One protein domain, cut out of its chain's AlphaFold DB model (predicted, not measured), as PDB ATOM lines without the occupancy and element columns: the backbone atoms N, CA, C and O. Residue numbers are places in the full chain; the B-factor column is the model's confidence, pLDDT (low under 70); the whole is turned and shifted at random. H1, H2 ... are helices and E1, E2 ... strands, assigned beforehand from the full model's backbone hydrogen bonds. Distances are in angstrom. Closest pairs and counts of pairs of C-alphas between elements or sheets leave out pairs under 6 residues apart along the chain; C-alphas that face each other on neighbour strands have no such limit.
ATOM      1  N   LEU A   5     -20.201  -4.912   2.826       92.50
ATOM      2  CA  LEU A   5     -19.908  -3.701   3.598       92.50
ATOM      3  C   LEU A   5     -20.946  -3.377   4.677       92.50
ATOM      4  O   LEU A   5     -20.651  -2.602   5.588       92.50
ATOM      5  N   LYS A   6     -22.130  -4.005   4.651       95.19
ATOM      6  CA  LYS A   6     -23.173  -3.770   5.670       95.19
ATOM      7  C   LYS A   6     -22.690  -4.091   7.089       95.19
ATOM      8  O   LYS A   6     -23.076  -3.419   8.039       95.19
ATOM      9  N   TYR A   7     -21.817  -5.091   7.233       95.31
ATOM     10  CA  TYR A   7     -21.229  -5.469   8.519       95.31
ATOM     11  C   TYR A   7     -20.211  -4.439   9.015       95.31
ATOM     12  O   TYR A   7     -20.182  -4.154  10.209       95.31
ATOM     13  N   PHE A   8     -19.425  -3.856   8.107       96.31
ATOM     14  CA  PHE A   8     -18.469  -2.792   8.423       96.31
ATOM     15  C   PHE A   8     -19.191  -1.504   8.825       96.31
ATOM     16  O   PHE A   8     -18.866  -0.934   9.863       96.31
ATOM     17  N   SER A   9     -20.229  -1.109   8.077       96.50
ATOM     18  CA  SER A   9     -21.081   0.037   8.427       96.50
ATOM     19  C   SER A   9     -21.714  -0.143   9.806       96.50
ATOM     20  O   SER A   9     -21.574   0.720  10.668       96.50
ATOM     21  N   LEU A  10     -22.332  -1.304  10.055       96.50
ATOM     22  CA  LEU A  10     -22.958  -1.594  11.344       96.50
ATOM     23  C   LEU A  10     -21.937  -1.594  12.492       96.50
ATOM     24  O   LEU A  10     -22.208  -1.017  13.541       96.50
ATOM     25  N   ALA A  11     -20.760  -2.203  12.315       97.19
ATOM     26  CA  ALA A  11     -19.713  -2.179  13.337       97.19
ATOM     27  C   ALA A  11     -19.263  -0.747  13.653       97.19
ATOM     28  O   ALA A  11     -19.177  -0.381  14.824       97.19
ATOM     29  N   HIS A  12     -19.019   0.073  12.625       97.19
ATOM     30  CA  HIS A  12     -18.629   1.473  12.788       97.19
ATOM     31  C   HIS A  12     -19.691   2.267  13.564       97.19
ATOM     32  O   HIS A  12     -19.374   2.943  14.546       97.19
ATOM     33  N   GLU A  13     -20.963   2.133  13.183       96.69
ATOM     34  CA  GLU A  13     -22.087   2.786  13.859       96.69
ATOM     35  C   GLU A  13     -22.212   2.361  15.325       96.69
ATOM     36  O   GLU A  13     -22.343   3.217  16.201       96.69
ATOM     37  N   LEU A  14     -22.133   1.058  15.612       97.50
ATOM     38  CA  LEU A  14     -22.223   0.534  16.975       97.50
ATOM     39  C   LEU A  14     -21.045   0.996  17.838       97.50
ATOM     40  O   LEU A  14     -21.259   1.457  18.961       97.50
ATOM     41  N   ASN A  15     -19.821   0.938  17.305       97.81
ATOM     42  CA  ASN A  15     -18.617   1.414  17.987       97.81
ATOM     43  C   ASN A  15     -18.706   2.906  18.324       97.81
ATOM     44  O   ASN A  15     -18.327   3.320  19.418       97.81
ATOM     45  N   LYS A  16     -19.246   3.721  17.410       96.31
ATOM     46  CA  LYS A  16     -19.434   5.159  17.626       96.31
ATOM     47  C   LYS A  16     -20.557   5.449  18.624       96.31
ATOM     48  O   LYS A  16     -20.352   6.211  19.565       96.31
ATOM     49  N   LYS A  17     -21.730   4.839  18.436       96.50
ATOM     50  CA  LYS A  17     -22.936   5.096  19.241       96.50
ATOM     51  C   LYS A  17     -22.791   4.627  20.687       96.50
ATOM     52  O   LYS A  17     -23.280   5.299  21.588       96.50
ATOM     53  N   PHE A  18     -22.117   3.501  20.913       97.19
ATOM     54  CA  PHE A  18     -21.974   2.888  22.236       97.19
ATOM     55  C   PHE A  18     -20.551   2.991  22.797       97.19
ATOM     56  O   PHE A  18     -20.209   2.239  23.709       97.19
ATOM     57  N   LYS A  19     -19.732   3.933  22.300       96.75
ATOM     58  CA  LYS A  19     -18.318   4.094  22.684       96.75
ATOM     59  C   LYS A  19     -18.104   4.026  24.198       96.75
ATOM     60  O   LYS A  19     -17.290   3.235  24.652       96.75
ATOM     61  N   THR A  20     -18.865   4.799  24.975       96.88
ATOM     62  CA  THR A  20     -18.733   4.845  26.442       96.88
ATOM     63  C   THR A  20     -18.935   3.475  27.090       96.88
ATOM     64  O   THR A  20     -18.141   3.075  27.934       96.88
ATOM     65  N   LEU A  21     -19.965   2.731  26.671       97.44
ATOM     66  CA  LEU A  21     -20.245   1.388  27.187       97.44
ATOM     67  C   LEU A  21     -19.139   0.399  26.803       97.44
ATOM     68  O   LEU A  21     -18.712  -0.398  27.634       97.44
ATOM     69  N   LEU A  22     -18.692   0.449  25.547       97.75
ATOM     70  CA  LEU A  22     -17.692  -0.467  25.002       97.75
ATOM     71  C   LEU A  22     -16.316  -0.250  25.645       97.75
ATOM     72  O   LEU A  22     -15.692  -1.214  26.084       97.75
ATOM     73  N   VAL A  23     -15.893   1.010  25.790       96.44
ATOM     74  CA  VAL A  23     -14.647   1.396  26.474       96.44
ATOM     75  C   VAL A  23     -14.677   0.979  27.940       96.44
ATOM     76  O   VAL A  23     -13.747   0.326  28.398       96.44
ATOM     77  N   ALA A  24     -15.767   1.265  28.662       96.81
ATOM     78  CA  ALA A  24     -15.891   0.896  30.074       96.81
ATOM     79  C   ALA A  24     -15.795  -0.622  30.322       96.81
ATOM     80  O   ALA A  24     -15.477  -1.043  31.429       96.81
ATOM     81  N   ASN A  25     -16.068  -1.440  29.302       97.19
ATOM     82  CA  ASN A  25     -16.008  -2.898  29.379       97.19
ATOM     83  C   ASN A  25     -14.828  -3.499  28.599       97.19
ATOM     84  O   ASN A  25     -14.766  -4.718  28.463       97.19
ATOM     85  N   ASN A  26     -13.902  -2.679  28.083       96.88
ATOM     86  CA  ASN A  26     -12.775  -3.122  27.256       96.88
ATOM     87  C   ASN A  26     -13.205  -4.093  26.144       96.88
ATOM     88  O   ASN A  26     -12.653  -5.189  26.002       96.88
ATOM     89  N   VAL A  27     -14.209  -3.699  25.357       97.75
ATOM     90  CA  VAL A  27     -14.688  -4.457  24.195       97.75
ATOM     91  C   VAL A  27     -14.806  -3.580  22.950       97.75
ATOM     92  O   VAL A  27     -14.904  -2.359  23.030       97.75
ATOM     93  N   HIS A  28     -14.818  -4.211  21.779       97.81
ATOM     94  CA  HIS A  28     -14.927  -3.549  20.483       97.81
ATOM     95  C   HIS A  28     -15.702  -4.416  19.484       97.81
ATOM     96  O   HIS A  28     -15.561  -5.641  19.477       97.81
ATOM     97  N   PHE A  29     -16.516  -3.805  18.622       97.88
ATOM     98  CA  PHE A  29     -17.129  -4.524  17.508       97.88
ATOM     99  C   PHE A  29     -16.140  -4.679  16.361       97.88
ATOM    100  O   PHE A  29     -15.759  -3.695  15.733       97.88
ATOM    101  N   ARG A  30     -15.802  -5.927  16.036       97.06
ATOM    102  CA  ARG A  30     -14.966  -6.288  14.893       97.06
ATOM    103  C   ARG A  30     -15.830  -6.770  13.722       97.06
ATOM    104  O   ARG A  30     -16.475  -7.823  13.844       97.06
ATOM    105  N   PRO A  31     -15.856  -6.046  12.590       95.25
ATOM    106  CA  PRO A  31     -16.485  -6.533  11.372       95.25
ATOM    107  C   PRO A  31     -15.600  -7.567  10.666       95.25
ATOM    108  O   PRO A  31     -14.384  -7.612  10.828       95.25
ATOM    109  N   SER A  32     -16.217  -8.402   9.841       91.62
ATOM    110  CA  SER A  32     -15.536  -9.238   8.854       91.62
ATOM    111  C   SER A  32     -16.476  -9.456   7.669       91.62
ATOM    112  O   SER A  32     -17.653  -9.083   7.727       91.62
ATOM    113  N   LEU A  33     -16.002 -10.102   6.601       89.69
ATOM    114  CA  LEU A  33     -16.893 -10.497   5.512       89.69
ATOM    115  C   LEU A  33     -18.004 -11.393   6.063       89.69
ATOM    116  O   LEU A  33     -17.758 -12.471   6.607       89.69
ATOM    117  N   ASN A  34     -19.243 -10.930   5.918       89.75
ATOM    118  CA  ASN A  34     -20.452 -11.649   6.310       89.75
ATOM    119  C   ASN A  34     -20.591 -11.962   7.809       89.75
ATOM    120  O   ASN A  34     -21.364 -12.847   8.189       89.75
ATOM    121  N   SER A  35     -19.863 -11.266   8.686       93.06
ATOM    122  CA  SER A  35     -20.023 -11.449  10.129       93.06
ATOM    123  C   SER A  35     -19.662 -10.210  10.943       93.06
ATOM    124  O   SER A  35     -18.928  -9.331  10.506       93.06
ATOM    125  N   LEU A  36     -20.218 -10.163  12.150       95.44
ATOM    126  CA  LEU A  36     -19.930  -9.174  13.177       95.44
ATOM    127  C   LEU A  36     -19.599  -9.936  14.456       95.44
ATOM    128  O   LEU A  36     -20.283 -10.912  14.779       95.44
ATOM    129  N   SER A  37     -18.571  -9.511  15.176       97.31
ATOM    130  CA  SER A  37     -18.252 -10.045  16.501       97.31
ATOM    131  C   SER A  37     -18.034  -8.911  17.487       97.31
ATOM    132  O   SER A  37     -17.526  -7.861  17.107       97.31
ATOM    133  N   LEU A  38     -18.368  -9.145  18.751       98.12
ATOM    134  CA  LEU A  38     -17.894  -8.334  19.864       98.12
ATOM    135  C   LEU A  38     -16.666  -9.038  20.440       98.12
ATOM    136  O   LEU A  38     -16.738 -10.232  20.735       98.12
ATOM    137  N   ILE A  39     -15.544  -8.334  20.541       97.56
ATOM    138  CA  ILE A  39     -14.268  -8.862  21.038       97.56
ATOM    139  C   ILE A  39     -13.831  -8.094  22.277       97.56
ATOM    140  O   ILE A  39     -14.102  -6.901  22.377       97.56
ATOM    141  N   SER A  40     -13.148  -8.756  23.207       96.81
ATOM    142  CA  SER A  40     -12.435  -8.077  24.280       96.81
ATOM    143  C   SER A  40     -11.099  -7.544  23.777       96.81
ATOM    144  O   SER A  40     -10.381  -8.197  23.023       96.81
ATOM    145  N   ILE A  41     -10.790  -6.335  24.218       95.44
ATOM    146  CA  ILE A  41      -9.522  -5.627  24.031       95.44
ATOM    147  C   ILE A  41      -8.826  -5.422  25.386       95.44
ATOM    148  O   ILE A  41      -7.998  -4.533  25.543       95.44
ATOM    149  N   SER A  42      -9.209  -6.223  26.387       92.12
ATOM    150  CA  SER A  42      -8.558  -6.242  27.693       92.12
ATOM    151  C   SER A  42      -7.281  -7.075  27.654       92.12
ATOM    152  O   SER A  42      -7.167  -8.029  26.886       92.12
ATOM    153  N   GLU A  43      -6.359  -6.752  28.553       86.44
ATOM    154  CA  GLU A  43      -5.108  -7.485  28.741       86.44
ATOM    155  C   GLU A  43      -5.315  -8.935  29.192       86.44
ATOM    156  O   GLU A  43      -4.580  -9.821  28.766       86.44
ATOM    157  N   ASN A  44      -6.351  -9.188  29.996       85.81
ATOM    158  CA  ASN A  44      -6.629 -10.514  30.560       85.81
ATOM    159  C   ASN A  44      -7.330 -11.446  29.558       85.81
ATOM    160  O   ASN A  44      -7.171 -12.662  29.610       85.81
ATOM    161  N   LYS A  45      -8.120 -10.893  28.626       90.00
ATOM    162  CA  LYS A  45      -8.897 -11.667  27.638       90.00
ATOM    163  C   LYS A  45      -8.675 -11.166  26.208       90.00
ATOM    164  O   LYS A  45      -9.653 -10.884  25.511       90.00
ATOM    165  N   PRO A  46      -7.423 -11.056  25.739       90.75
ATOM    166  CA  PRO A  46      -7.123 -10.362  24.498       90.75
ATOM    167  C   PRO A  46      -7.772 -11.059  23.303       90.75
ATOM    168  O   PRO A  46      -7.585 -12.258  23.083       90.75
ATOM    169  N   GLU A  47      -8.542 -10.298  22.523       92.38
ATOM    170  CA  GLU A  47      -9.195 -10.728  21.278       92.38
ATOM    171  C   GLU A  47     -10.213 -11.877  21.434       92.38
ATOM    172  O   GLU A  47     -10.704 -12.440  20.447       92.38
ATOM    173  N   LEU A  48     -10.594 -12.215  22.672       92.88
ATOM    174  CA  LEU A  48     -11.641 -13.191  22.945       92.88
ATOM    175  C   LEU A  48     -13.003 -12.585  22.606       92.88
ATOM    176  O   LEU A  48     -13.362 -11.530  23.119       92.88
ATOM    177  N   GLY A  49     -13.787 -13.251  21.758       93.94
ATOM    178  CA  GLY A  49     -15.029 -12.664  21.261       93.94
ATOM    179  C   GLY A  49     -16.214 -13.604  21.169       93.94
ATOM    180  O   GLY A  49     -16.104 -14.823  21.311       93.94
ATOM    181  N   THR A  50     -17.373 -13.017  20.901       96.06
ATOM    182  CA  THR A  50     -18.623 -13.710  20.591       96.06
ATOM    183  C   THR A  50     -19.175 -13.221  19.255       96.06
ATOM    184  O   THR A  50     -19.063 -12.045  18.912       96.06
ATOM    185  N   LYS A  51     -19.769 -14.136  18.482       95.94
ATOM    186  CA  LYS A  51     -20.404 -13.795  17.207       95.94
ATOM    187  C   LYS A  51     -21.732 -13.092  17.477       95.94
ATOM    188  O   LYS A  51     -22.587 -13.622  18.187       95.94
ATOM    189  N   CYS A  52     -21.929 -11.945  16.845       94.56
ATOM    190  CA  CYS A  52     -23.141 -11.149  16.954       94.56
ATOM    191  C   CYS A  52     -24.131 -11.506  15.835       94.56
ATOM    192  O   CYS A  52     -23.756 -11.809  14.699       94.56
ATOM    193  N   SER A  53     -25.428 -11.461  16.144       92.38
ATOM    194  CA  SER A  53     -26.480 -11.671  15.146       92.38
ATOM    195  C   SER A  53     -26.769 -10.368  14.406       92.38
ATOM    196  O   SER A  53     -27.379  -9.468  14.977       92.38
ATOM    197  N   PHE A  54     -26.392 -10.288  13.126       89.69
ATOM    198  CA  PHE A  54     -26.617  -9.090  12.306       89.69
ATOM    199  C   PHE A  54     -28.062  -8.595  12.381       89.69
ATOM    200  O   PHE A  54     -28.290  -7.437  12.694       89.69
ATOM    201  N   LYS A  55     -29.045  -9.487  12.185       90.50
ATOM    202  CA  LYS A  55     -30.472  -9.132  12.232       90.50
ATOM    203  C   LYS A  55     -30.853  -8.459  13.554       90.50
ATOM    204  O   LYS A  55     -31.512  -7.429  13.535       90.50
ATOM    205  N   LYS A  56     -30.411  -9.007  14.693       92.56
ATOM    206  CA  LYS A  56     -30.731  -8.447  16.017       92.56
ATOM    207  C   LYS A  56     -30.095  -7.073  16.235       92.56
ATOM    208  O   LYS A  56     -30.748  -6.197  16.786       92.56
ATOM    209  N   TYR A  57     -28.851  -6.893  15.798       93.00
ATOM    210  CA  TYR A  57     -28.125  -5.630  15.953       93.00
ATOM    211  C   TYR A  57     -28.560  -4.550  14.955       93.00
ATOM    212  O   TYR A  57     -28.493  -3.372  15.280       93.00
ATOM    213  N   TYR A  58     -29.025  -4.943  13.769       87.62
ATOM    214  CA  TYR A  58     -29.446  -4.020  12.718       87.62
ATOM    215  C   TYR A  58     -30.864  -3.471  12.937       87.62
ATOM    216  O   TYR A  58     -31.111  -2.300  12.682       87.62
ATOM    217  N   SER A  59     -31.805  -4.298  13.406       84.25
ATOM    218  CA  SER A  59     -33.225  -3.919  13.532       84.25
ATOM    219  C   SER A  59     -33.747  -3.904  14.973       84.25
ATOM    220  O   SER A  59     -34.958  -3.889  15.186       84.25
ATOM    221  N   GLY A  60     -32.869  -4.040  15.967       77.50
ATOM    222  CA  GLY A  60     -33.265  -4.198  17.364       77.50
ATOM    223  C   GLY A  60     -33.559  -2.870  18.056       77.50
ATOM    224  O   GLY A  60     -32.771  -1.935  17.968       77.50
ATOM    225  N   ASN A  61     -34.637  -2.823  18.843       78.19
ATOM    226  CA  ASN A  61     -34.924  -1.695  19.742       78.19
ATOM    227  C   ASN A  61     -34.179  -1.796  21.092       78.19
ATOM    228  O   ASN A  61     -34.197  -0.852  21.871       78.19
ATOM    229  N   ILE A  62     -33.516  -2.930  21.358       89.94
ATOM    230  CA  ILE A  62     -32.860  -3.285  22.633       89.94
ATOM    231  C   ILE A  62     -31.362  -3.588  22.446       89.94
ATOM    232  O   ILE A  62     -30.822  -4.582  22.935       89.94
ATOM    233  N   ILE A  63     -30.678  -2.784  21.622       94.62
ATOM    234  CA  ILE A  63     -29.272  -3.031  21.246       94.62
ATOM    235  C   ILE A  63     -28.353  -2.998  22.471       94.62
ATOM    236  O   ILE A  63     -27.428  -3.800  22.562       94.62
ATOM    237  N   GLN A  64     -28.605  -2.104  23.427       94.94
ATOM    238  CA  GLN A  64     -27.763  -1.971  24.613       94.94
ATOM    239  C   GLN A  64     -27.818  -3.223  25.498       94.94
ATOM    240  O   GLN A  64     -26.785  -3.669  25.996       94.94
ATOM    241  N   GLU A  65     -28.994  -3.825  25.658       95.25
ATOM    242  CA  GLU A  65     -29.181  -5.092  26.367       95.25
ATOM    243  C   GLU A  65     -28.474  -6.235  25.635       95.25
ATOM    244  O   GLU A  65     -27.798  -7.044  26.267       95.25
ATOM    245  N   LEU A  66     -28.551  -6.274  24.299       95.81
ATOM    246  CA  LEU A  66     -27.822  -7.264  23.499       95.81
ATOM    247  C   LEU A  66     -26.304  -7.155  23.690       95.81
ATOM    248  O   LEU A  66     -25.649  -8.184  23.852       95.81
ATOM    249  N   ILE A  67     -25.766  -5.928  23.723       97.31
ATOM    250  CA  ILE A  67     -24.343  -5.675  23.999       97.31
ATOM    251  C   ILE A  67     -23.970  -6.235  25.371       97.31
ATOM    252  O   ILE A  67     -23.004  -6.985  25.472       97.31
ATOM    253  N   LYS A  68     -24.741  -5.916  26.419       97.06
ATOM    254  CA  LYS A  68     -24.484  -6.407  27.784       97.06
ATOM    255  C   LYS A  68     -24.490  -7.936  27.851       97.06
ATOM    256  O   LYS A  68     -23.541  -8.518  28.368       97.06
ATOM    257  N   CYS A  69     -25.478  -8.585  27.236       96.25
ATOM    258  CA  CYS A  69     -25.532 -10.045  27.145       96.25
ATOM    259  C   CYS A  69     -24.310 -10.637  26.422       96.25
ATOM    260  O   CYS A  69     -23.824 -11.707  26.785       96.25
ATOM    261  N   ASP A  70     -23.818  -9.985  25.366       97.19
ATOM    262  CA  ASP A  70     -22.631 -10.446  24.642       97.19
ATOM    263  C   ASP A  70     -21.330 -10.198  25.433       97.19
ATOM    264  O   ASP A  70     -20.432 -11.039  25.374       97.19
ATOM    265  N   ILE A  71     -21.249  -9.129  26.233       97.31
ATOM    266  CA  ILE A  71     -20.156  -8.887  27.195       97.31
ATOM    267  C   ILE A  71     -20.124  -9.990  28.257       97.31
ATOM    268  O   ILE A  71     -19.076 -10.587  28.493       97.31
ATOM    269  N   GLU A  72     -21.268 -10.323  28.858       96.62
ATOM    270  CA  GLU A  72     -21.365 -11.399  29.853       96.62
ATOM    271  C   GLU A  72     -20.876 -12.736  29.288       96.62
ATOM    272  O   GLU A  72     -20.090 -13.432  29.930       96.62
ATOM    273  N   LYS A  73     -21.247 -13.064  28.041       96.19
ATOM    274  CA  LYS A  73     -20.742 -14.264  27.352       96.19
ATOM    275  C   LYS A  73     -19.226 -14.267  27.204       96.19
ATOM    276  O   LYS A  73     -18.628 -15.334  27.273       96.19
ATOM    277  N   ILE A  74     -18.600 -13.120  26.945       95.00
ATOM    278  CA  ILE A  74     -17.134 -13.020  26.876       95.00
ATOM    279  C   ILE A  74     -16.536 -13.216  28.275       95.00
ATOM    280  O   ILE A  74     -15.575 -13.970  28.432       95.00
ATOM    281  N   ASN A  75     -17.139 -12.613  29.301       92.88
ATOM    282  CA  ASN A  75     -16.649 -12.676  30.675       92.88
ATOM    283  C   ASN A  75     -16.671 -14.092  31.260       92.88
ATOM    284  O   ASN A  75     -15.740 -14.444  31.980       92.88
ATOM    285  N   ILE A  76     -17.655 -14.925  30.912       93.88
ATOM    286  CA  ILE A  76     -17.725 -16.320  31.386       93.88
ATOM    287  C   ILE A  76     -16.865 -17.297  30.572       93.88
ATOM    288  O   ILE A  76     -16.699 -18.446  30.978       93.88
ATOM    289  N   LYS A  77     -16.329 -16.889  29.413       91.00
ATOM    290  CA  LYS A  77     -15.433 -17.759  28.644       91.00
ATOM    291  C   LYS A  77     -14.116 -17.939  29.389       91.00
ATOM    292  O   LYS A  77     -13.537 -16.972  29.893       91.00
TER     293      LYS A  77
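Overview. This is residues 5 to 77 of the 229 residues of an uncharacterized protein of Flavobacteriales bacterium (UniProt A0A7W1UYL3). A small antiparallel sheet of three strands, E1, E2 and E3, has helices over one face and its other face bare: the long helix H1 runs along E1, and the long helix H4 slants over E2 and E3. Two short helices complete the helical side, H2 following H1 and H3 leading into H4. The printed part has 73 residues, with H1, H2, E1, E2, E3, H3 and H4 in that order along the chain and the sheet in the order E1, E2, E3. The class is mixed, helices and strands, in two layers, with H1 and H4 on one face of the sheet. The whole is compact, with a radius of gyration of the C-alphas of 11.2 A and spans of 31 by 25 by 20 A.

Along the chain. H1 is residues 5 to 17, 18.2 A long, from C-alpha 5 at (-19.908, -3.701, 3.598). H2 is residues 19 to 24. E1, residues 27 to 32, measures 16.1 A, and E2, residues 35 to 40, measures 16.4 A; C-alpha 27 is at (-14.688, -4.457, 24.195). E3 is residues 49 to 52 and H3 residues 54 to 59. H4, residues 63 to 75, is 18.5 A long and ends with C-alpha 75 at (-16.649, -12.676, 30.675).

Arrangement. The strands form a meander, each the antiparallel neighbour of the one before. E1 and E2 are a hairpin at 154 degrees, with N 28 and O 39 within hydrogen-bond range at 2.8 A. E2 and E3 are a hairpin at 147 degrees, with N 52 and O 36 within range at 2.8 A. H1 is on the sheet, over E1, at a height of 8.0 A, and runs along the strands, at 9 degrees to E1 on the local plane; the closest C-alphas of H1 and E1 are those of Phe 8 and Pro 31, 5.2 A apart. H4 is on the same face, over E2 and E3, at a height of 9.1 A, and runs only just slantwise to the strands, at 32 degrees to E3 on the local plane; the closest C-alphas of H4 and E3 are those of Gly 49 and Ile 74, 6.0 A apart. H1 and H4 are apart. H2 is on the same face as both, over none of the strands, and is near H4. H3 is only just not on the sheet, with 4 pairs of C-alphas within 10 A. H3 and H4 only just touch, with 3 pairs of C-alphas within 8 A, and only at the corner; their closest C-alphas are those of Tyr 57 and Ile 63, 6.0 A apart. In H1, H2, H3 and H4 every O i to N i+4 pair is within hydrogen-bond range.

Size, cuts and confidence. The two C-alphas farthest apart are those of Asn 44 and Ser 59, at 32.3 A. The printed part has no cut. The link from E2 to E3, 8 residues, is short, and the other links are tight. The mean pLDDT of the printed part is 94.2, and no printed residue is under 70.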